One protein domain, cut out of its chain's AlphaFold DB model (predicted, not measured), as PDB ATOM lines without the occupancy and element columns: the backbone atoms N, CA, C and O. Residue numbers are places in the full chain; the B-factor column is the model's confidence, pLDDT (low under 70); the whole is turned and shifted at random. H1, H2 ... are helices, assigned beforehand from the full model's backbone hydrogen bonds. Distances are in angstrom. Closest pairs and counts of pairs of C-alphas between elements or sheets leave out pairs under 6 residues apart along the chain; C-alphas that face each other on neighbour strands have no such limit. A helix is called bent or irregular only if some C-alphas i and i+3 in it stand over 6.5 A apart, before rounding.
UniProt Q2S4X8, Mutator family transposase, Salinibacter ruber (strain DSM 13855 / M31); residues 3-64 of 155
ATOM      1  N   ASP A   3      18.348  30.760 216.750       70.56
ATOM      2  CA  ASP A   3      17.751  31.642 217.774       70.56
ATOM      3  C   ASP A   3      16.495  31.057 218.445       70.56
ATOM      4  O   ASP A   3      16.064  31.531 219.490       70.56
ATOM      5  N   LYS A   4      15.886  30.029 217.834       72.75
ATOM      6  CA  LYS A   4      14.712  29.325 218.373       72.75
ATOM      7  C   LYS A   4      15.085  28.113 219.240       72.75
ATOM      8  O   LYS A   4      14.190  27.446 219.748       72.75
ATOM      9  N   THR A   5      16.375  27.804 219.381       76.00
ATOM     10  CA  THR A   5      16.872  26.692 220.207       76.00
ATOM     11  C   THR A   5      17.430  27.188 221.536       76.00
ATOM     12  O   THR A   5      18.021  28.267 221.590       76.00
ATOM     13  N   SER A   6      17.261  26.387 222.597       80.00
ATOM     14  CA  SER A   6      17.912  26.626 223.893       80.00
ATOM     15  C   SER A   6      19.430  26.730 223.721       80.00
ATOM     16  O   SER A   6      20.003  25.981 222.928       80.00
ATOM     17  N   THR A   7      20.079  27.624 224.472       80.94
ATOM     18  CA  THR A   7      21.526  27.887 224.407       80.94
ATOM     19  C   THR A   7      22.360  26.609 224.527       80.94
ATOM     20  O   THR A   7      23.295  26.418 223.757       80.94
ATOM     21  N   ASP A   8      21.959  25.680 225.399       80.56
ATOM     22  CA  ASP A   8      22.660  24.403 225.614       80.56
ATOM     23  C   ASP A   8      22.630  23.483 224.381       80.56
ATOM     24  O   ASP A   8      23.471  22.600 224.213       80.56
ATOM     25  N   TYR A   9      21.649  23.682 223.500       82.25
ATOM     26  CA  TYR A   9      21.431  22.868 222.309       82.25
ATOM     27  C   TYR A   9      22.001  23.500 221.033       82.25
ATOM     28  O   TYR A   9      22.149  22.813 220.019       82.25
ATOM     29  N   GLN A  10      22.367  24.784 221.072       84.38
ATOM     30  CA  GLN A  10      22.916  25.499 219.918       84.38
ATOM     31  C   GLN A  10      24.221  24.867 219.427       84.38
ATOM     32  O   GLN A  10      24.375  24.651 218.227       84.38
ATOM     33  N   ASP A  11      25.121  24.480 220.331       87.44
ATOM     34  CA  ASP A  11      26.397  23.846 219.972       87.44
ATOM     35  C   ASP A  11      26.213  22.502 219.262       87.44
ATOM     36  O   ASP A  11      26.903  22.189 218.287       87.44
ATOM     37  N   TRP A  12      25.267  21.691 219.741       87.62
ATOM     38  CA  TRP A  12      24.923  20.425 219.103       87.62
ATOM     39  C   TRP A  12      24.310  20.663 217.719       87.62
ATOM     40  O   TRP A  12      24.735  20.044 216.741       87.62
ATOM     41  N   MET A  13      23.387  21.622 217.611       86.06
ATOM     42  CA  MET A  13      22.738  21.985 216.351       86.06
ATOM     43  C   MET A  13      23.753  22.506 215.330       86.06
ATOM     44  O   MET A  13      23.714  22.127 214.162       86.06
ATOM     45  N   HIS A  14      24.709  23.331 215.760       86.94
ATOM     46  CA  HIS A  14      25.794  23.801 214.909       86.94
ATOM     47  C   HIS A  14      26.612  22.641 214.344       86.94
ATOM     48  O   HIS A  14      26.858  22.616 213.140       86.94
ATOM     49  N   LYS A  15      26.983  21.657 215.174       88.38
ATOM     50  CA  LYS A  15      27.707  20.457 214.721       88.38
ATOM     51  C   LYS A  15      26.891  19.634 213.728       88.38
ATOM     52  O   LYS A  15      27.453  19.145 212.747       88.38
ATOM     53  N   LEU A  16      25.587  19.497 213.964       86.81
ATOM     54  CA  LEU A  16      24.682  18.798 213.057       86.81
ATOM     55  C   LEU A  16      24.606  19.494 211.694       86.81
ATOM     56  O   LEU A  16      24.846  18.863 210.666       86.81
ATOM     57  N   LEU A  17      24.325  20.798 211.679       86.44
ATOM     58  CA  LEU A  17      24.273  21.591 210.451       86.44
ATOM     59  C   LEU A  17      25.611  21.549 209.714       86.44
ATOM     60  O   LEU A  17      25.652  21.443 208.487       86.44
ATOM     61  N   ASP A  18      26.719  21.566 210.452       87.19
ATOM     62  CA  ASP A  18      28.033  21.452 209.846       87.19
ATOM     63  C   ASP A  18      28.240  20.112 209.145       87.19
ATOM     64  O   ASP A  18      28.796  20.106 208.043       87.19
ATOM     65  N   ARG A  19      27.763  19.015 209.749       87.44
ATOM     66  CA  ARG A  19      27.771  17.668 209.167       87.44
ATOM     67  C   ARG A  19      26.931  17.625 207.895       87.44
ATOM     68  O   ARG A  19      27.480  17.319 206.844       87.44
ATOM     69  N   VAL A  20      25.653  18.004 207.973       86.50
ATOM     70  CA  VAL A  20      24.706  17.968 206.843       86.50
ATOM     71  C   VAL A  20      25.242  18.759 205.654       86.50
ATOM     72  O   VAL A  20      25.258  18.264 204.532       86.50
ATOM     73  N   LEU A  21      25.754  19.966 205.896       81.62
ATOM     74  CA  LEU A  21      26.199  20.838 204.817       81.62
ATOM     75  C   LEU A  21      27.592  20.472 204.272       81.62
ATOM     76  O   LEU A  21      27.943  20.939 203.191       81.62
ATOM     77  N   LYS A  22      28.454  19.736 205.014       83.88
ATOM     78  CA  LYS A  22      29.832  19.332 204.584       83.88
ATOM     79  C   LYS A  22      29.844  18.098 203.680       83.88
ATOM     80  O   LYS A  22      30.917  17.723 203.220       83.88
ATOM     81  N   THR A  23      28.688  17.501 203.431       82.56
ATOM     82  CA  THR A  23      28.520  16.312 202.589       82.56
ATOM     83  C   THR A  23      28.892  16.560 201.126       82.56
ATOM     84  O   THR A  23      29.028  17.700 200.666       82.56
ATOM     85  N   GLY A  24      29.098  15.469 200.383       81.25
ATOM     86  CA  GLY A  24      29.428  15.519 198.963       81.25
ATOM     87  C   GLY A  24      28.208  15.787 198.085       81.25
ATOM     88  O   GLY A  24      28.346  16.474 197.067       81.25
ATOM     89  N   SER A  25      27.042  15.281 198.505       84.50
ATOM     90  CA  SER A  25      25.798  15.206 197.731       84.50
ATOM     91  C   SER A  25      24.558  15.601 198.546       84.50
ATOM     92  O   SER A  25      24.503  15.415 199.762       84.50
ATOM     93  N   GLN A  26      23.514  16.078 197.858       84.81
ATOM     94  CA  GLN A  26      22.200  16.343 198.459       84.81
ATOM     95  C   GLN A  26      21.557  15.082 199.055       84.81
ATOM     96  O   GLN A  26      20.913  15.153 200.101       84.81
ATOM     97  N   THR A  27      21.761  13.919 198.432       86.19
ATOM     98  CA  THR A  27      21.224  12.636 198.918       86.19
ATOM     99  C   THR A  27      21.839  12.226 200.257       86.19
ATOM    100  O   THR A  27      21.139  11.757 201.152       86.19
ATOM    101  N   GLU A  28      23.139  12.465 200.433       87.50
ATOM    102  CA  GLU A  28      23.842  12.233 201.700       87.50
ATOM    103  C   GLU A  28      23.367  13.205 202.785       87.50
ATOM    104  O   GLU A  28      23.130  12.803 203.923       87.50
ATOM    105  N   ALA A  29      23.168  14.480 202.434       87.44
ATOM    106  CA  ALA A  29      22.629  15.480 203.353       87.44
ATOM    107  C   ALA A  29      21.239  15.083 203.885       87.44
ATOM    108  O   ALA A  29      20.984  15.194 205.086       87.44
ATOM    109  N   GLN A  30      20.367  14.563 203.015       87.00
ATOM    110  CA  GLN A  30      19.059  14.023 203.395       87.00
ATOM    111  C   GLN A  30      19.177  12.794 204.300       87.00
ATOM    112  O   GLN A  30      18.456  12.697 205.293       87.00
ATOM    113  N   ALA A  31      20.099  11.877 203.997       89.25
ATOM    114  CA  ALA A  31      20.325  10.692 204.819       89.25
ATOM    115  C   ALA A  31      20.745  11.061 206.253       89.25
ATOM    116  O   ALA A  31      20.184  10.531 207.209       89.25
ATOM    117  N   HIS A  32      21.656  12.025 206.414       87.00
ATOM    118  CA  HIS A  32      22.068  12.504 207.737       87.00
ATOM    119  C   HIS A  32      20.953  13.225 208.500       87.00
ATOM    120  O   HIS A  32      20.891  13.130 209.728       87.00
ATOM    121  N   LEU A  33      20.064  13.941 207.805       86.38
ATOM    122  CA  LEU A  33      18.902  14.536 208.462       86.38
ATOM    123  C   LEU A  33      17.939  13.451 208.955       86.38
ATOM    124  O   LEU A  33      17.463  13.526 210.083       86.38
ATOM    125  N   LYS A  34      17.699  12.417 208.141       87.81
ATOM    126  CA  LYS A  34      16.832  11.290 208.502       87.81
ATOM    127  C   LYS A  34      17.380  10.484 209.681       87.81
ATOM    128  O   LYS A  34      16.615  10.053 210.527       87.81
ATOM    129  N   GLU A  35      18.694  10.310 209.762       88.88
ATOM    130  CA  GLU A  35      19.352   9.660 210.904       88.88
ATOM    131  C   GLU A  35      19.129  10.425 212.219       88.88
ATOM    132  O   GLU A  35      19.065   9.833 213.290       88.88
ATOM    133  N   THR A  36      19.003  11.751 212.146       86.62
ATOM    134  CA  THR A  36      18.932  12.625 213.325       86.62
ATOM    135  C   THR A  36      17.531  13.165 213.600       86.62
ATOM    136  O   THR A  36      17.355  13.948 214.537       86.62
ATOM    137  N   SER A  37      16.525  12.732 212.832       87.00
ATOM    138  CA  SER A  37      15.156  13.244 212.914       87.00
ATOM    139  C   SER A  37      14.514  12.977 214.272       87.00
ATOM    140  O   SER A  37      13.899  13.878 214.828       87.00
ATOM    141  N   GLU A  38      14.711  11.785 214.842       87.38
ATOM    142  CA  GLU A  38      14.119  11.399 216.131       87.38
ATOM    143  C   GLU A  38      14.611  12.303 217.274       87.38
ATOM    144  O   GLU A  38      13.824  12.802 218.078       87.38
ATOM    145  N   GLU A  39      15.915  12.586 217.323       85.12
ATOM    146  CA  GLU A  39      16.492  13.459 218.351       85.12
ATOM    147  C   GLU A  39      16.068  14.927 218.165       85.12
ATOM    148  O   GLU A  39      15.813  15.639 219.143       85.12
ATOM    149  N   LEU A  40      15.968  15.378 216.913       83.94
ATOM    150  CA  LEU A  40      15.509  16.717 216.538       83.94
ATOM    151  C   LEU A  40      14.035  16.947 216.873       83.94
ATOM    152  O   LEU A  40      13.681  18.023 217.357       83.94
ATOM    153  N   GLU A  41      13.182  15.959 216.625       84.50
ATOM    154  CA  GLU A  41      11.746  16.044 216.875       84.50
ATOM    155  C   GLU A  41      11.447  16.121 218.376       84.50
ATOM    156  O   GLU A  41      10.612  16.923 218.798       84.50
ATOM    157  N   LEU A  42      12.200  15.379 219.195       85.12
ATOM    158  CA  LEU A  42      12.083  15.410 220.654       85.12
ATOM    159  C   LEU A  42      12.539  16.743 221.261       85.12
ATOM    160  O   LEU A  42      11.915  17.245 222.195       85.12
ATOM    161  N   LYS A  43      13.644  17.313 220.767       82.44
ATOM    162  CA  LYS A  43      14.274  18.492 221.385       82.44
ATOM    163  C   LYS A  43      13.821  19.822 220.785       82.44
ATOM    164  O   LYS A  43      13.750  20.818 221.503       82.44
ATOM    165  N   ALA A  44      13.551  19.873 219.482       83.19
ATOM    166  CA  ALA A  44      13.245  21.108 218.764       83.19
ATOM    167  C   ALA A  44      12.337  20.870 217.533       83.19
ATOM    168  O   ALA A  44      12.755  21.120 216.394       83.19
ATOM    169  N   PRO A  45      11.057  20.497 217.727       84.75
ATOM    170  CA  PRO A  45      10.152  20.138 216.628       84.75
ATOM    171  C   PRO A  45       9.902  21.295 215.646       84.75
ATOM    172  O   PRO A  45       9.750  21.085 214.444       84.75
ATOM    173  N   SER A  46       9.906  22.547 216.127       85.00
ATOM    174  CA  SER A  46       9.773  23.721 215.251       85.00
ATOM    175  C   SER A  46      10.972  23.909 214.325       85.00
ATOM    176  O   SER A  46      10.808  24.470 213.243       85.00
ATOM    177  N   VAL A  47      12.168  23.518 214.762       84.56
ATOM    178  CA  VAL A  47      13.393  23.662 213.971       84.56
ATOM    179  C   VAL A  47      13.492  22.527 212.971       84.56
ATOM    180  O   VAL A  47      13.856  22.784 211.832       84.56
ATOM    181  N   PHE A  48      13.096  21.315 213.367       85.56
ATOM    182  CA  PHE A  48      13.029  20.167 212.472       85.56
ATOM    183  C   PHE A  48      12.170  20.454 211.235       85.56
ATOM    184  O   PHE A  48      12.682  20.401 210.123       85.56
ATOM    185  N   LYS A  49      10.912  20.880 211.429       86.81
ATOM    186  CA  LYS A  49      10.007  21.222 210.314       86.81
ATOM    187  C   LYS A  49      10.588  22.285 209.390       86.81
ATOM    188  O   LYS A  49      10.532  22.165 208.174       86.81
ATOM    189  N   ALA A  50      11.161  23.327 209.984       87.44
ATOM    190  CA  ALA A  50      11.736  24.414 209.214       87.44
ATOM    191  C   ALA A  50      12.999  23.987 208.454       87.44
ATOM    192  O   ALA A  50      13.261  24.513 207.379       87.44
ATOM    193  N   LEU A  51      13.785  23.060 209.009       85.69
ATOM    194  CA  LEU A  51      14.966  22.502 208.362       85.69
ATOM    195  C   LEU A  51      14.581  21.571 207.211       85.69
ATOM    196  O   LEU A  51      15.220  21.636 206.171       85.69
ATOM    197  N   GLU A  52      13.547  20.750 207.382       87.00
ATOM    198  CA  GLU A  52      13.027  19.855 206.344       87.00
ATOM    199  C   GLU A  52      12.527  20.635 205.118       87.00
ATOM    200  O   GLU A  52      12.875  20.290 203.992       87.00
ATOM    201  N   GLU A  53      11.806  21.740 205.338       89.50
ATOM    202  CA  GLU A  53      11.299  22.612 204.270       89.50
ATOM    203  C   GLU A  53      12.431  23.245 203.444       89.50
ATOM    204  O   GLU A  53      12.378  23.259 202.217       89.50
ATOM    205  N   VAL A  54      13.482  23.740 204.105       88.06
ATOM    206  CA  VAL A  54      14.566  24.489 203.441       88.06
ATOM    207  C   VAL A  54      15.768  23.627 203.054       88.06
ATOM    208  O   VAL A  54      16.716  24.136 202.456       88.06
ATOM    209  N   LEU A  55      15.785  22.335 203.397       86.50
ATOM    210  CA  LEU A  55      16.965  21.485 203.214       86.50
ATOM    211  C   LEU A  55      17.432  21.467 201.756       86.50
ATOM    212  O   LEU A  55      18.633  21.556 201.487       86.50
ATOM    213  N   LEU A  56      16.491  21.363 200.818       86.88
ATOM    214  CA  LEU A  56      16.794  21.305 199.392       86.88
ATOM    215  C   LEU A  56      17.472  22.597 198.914       86.88
ATOM    216  O   LEU A  56      18.500  22.543 198.237       86.88
ATOM    217  N   ASP A  57      16.957  23.746 199.349       87.69
ATOM    218  CA  ASP A  57      17.494  25.059 198.991       87.69
ATOM    219  C   ASP A  57      18.885  25.284 199.584       87.69
ATOM    220  O   ASP A  57      19.808  25.733 198.903       87.69
ATOM    221  N   VAL A  58      19.080  24.925 200.855       85.69
ATOM    222  CA  VAL A  58      20.369  25.121 201.533       85.69
ATOM    223  C   VAL A  58      21.438  24.180 200.962       85.69
ATOM    224  O   VAL A  58      22.610  24.551 200.855       85.69
ATOM    225  N   THR A  59      21.053  22.974 200.541       87.81
ATOM    226  CA  THR A  59      21.970  21.996 199.937       87.81
ATOM    227  C   THR A  59      22.191  22.209 198.439       87.81
ATOM    228  O   THR A  59      23.068  21.563 197.871       87.81
ATOM    229  N   ALA A  60      21.497  23.150 197.790       88.25
ATOM    230  CA  ALA A  60      21.715  23.488 196.378       88.25
ATOM    231  C   ALA A  60      23.171  23.897 196.080       88.25
ATOM    232  O   ALA A  60      23.700  23.641 195.000       88.25
ATOM    233  N   VAL A  61      23.872  24.459 197.072       86.62
ATOM    234  CA  VAL A  61      25.303  24.799 196.982       86.62
ATOM    235  C   VAL A  61      26.181  23.568 196.705       86.62
ATOM    236  O   VAL A  61      27.263  23.712 196.136       86.62
ATOM    237  N   LEU A  62      25.736  22.359 197.065       86.56
ATOM    238  CA  LEU A  62      26.473  21.115 196.825       86.56
ATOM    239  C   LEU A  62      26.578  20.764 195.335       86.56
ATOM    240  O   LEU A  62      27.521  20.076 194.952       86.56
ATOM    241  N   ALA A  63      25.695  21.291 194.481       85.56
ATOM    242  CA  ALA A  63      25.808  21.127 193.032       85.56
ATOM    243  C   ALA A  63      27.056  21.823 192.453       85.56
ATOM    244  O   ALA A  63      27.555  21.445 191.396       85.56
ATOM    245  N   LEU A  64      27.606  22.825 193.149       84.56
ATOM    246  CA  LEU A  64      28.823  23.504 192.713       84.56
ATOM    247  C   LEU A  64      30.067  22.634 192.964       84.56
ATOM    248  O   LEU A  64      30.128  21.920 193.970       84.56
TER     249      LEU A  64
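AT A GLANCE: This is residues 3 to 64 of the 155 residues of the protein "Mutator family transposase" of Salinibacter ruber (strain DSM 13855 / M31) (UniProt Q2S4X8). Three helices run up and down along one long axis as a loosely formed bundle, H2 at the corner of a triangle between H1 and H3a, with the side between H1 and H3a open. H3 is bent, and its last arm, H3b, turns across the end where H1 ends and H2 begins. The printed part has 62 residues with three named helices, in the order H1, H2, H3, and no named strand; the class is all helix. The whole is compact, with a radius of gyration of the C-alphas of 11.4 A, and elongated, spanning 33 by 18 by 17 A.

HOW THE PARTS SIT: The longest helix, H3, residues 45 to 63, was assigned as one helix by its hydrogen bonds, but it is bent: C-alphas 53 and 56 are 7.5 A apart. Its arms H3a, residues 45 to 53, and H3b, residues 56 to 63, stand at a steep tilt of 49 degrees. H2, residues 26 to 43, touches H3a with residues 37 to 41 alone, at a shallow tilt of 16 degrees, opposite ways; their closest C-alphas, those of Leu 40 and Phe 48, are 5.9 A apart. H2 and H3a form a helical hairpin. With residues 26 to 29 alone H2 touches H3b, opposite ways, at a shallow tilt of 34 degrees, only just short of steep; the closest C-alphas, of Gln 26 and Thr 59, are 5.8 A apart. H1, residues 7 to 21, touches H2 with residues 19 to 21 alone, and the closest C-alphas, of Val 20 and Ala 29, are 4.8 A apart. H1 and H2 are a helical hairpin, at a shallow tilt of 18 degrees, opposite ways. H1 and H3b are close but not clearly touching, with the C-alphas of Leu 21 and Thr 59 6.6 A apart; H1 and H3a are apart. Each O i to N i+4 pair is within hydrogen-bond range in H3a, against 9 of 11 in H1, 12 of 14 in H2 and 1 of 4 in H3b, where 4 of 5 O i to N i+3 pairs are.

IN THESE COORDINATES: H3a is 12.7 A long and H3b 11.0 A; H3b is irregular, with C-alphas 58 and 61 6.7 A apart, and ends at C-alpha 63 (25.808, 21.127, 193.032). H2, 24.4 A, is irregular, with C-alphas 35 and 38 7.6 A apart and a kink of 54 degrees near residue 36. H1, 21.3 A, begins at C-alpha 7 (21.526, 27.887, 224.407) and is only just irregular: C-alphas 8 and 11 are 6.8 A apart.

THE WHOLE: The two C-alphas farthest apart, those of Leu 42 and Leu 64, are 33.6 A apart. The printed part has no cut, and both links, H1 to H2 and H2 to H3, are tight. The mean pLDDT of the printed part is 85.2, and no printed residue is under 70.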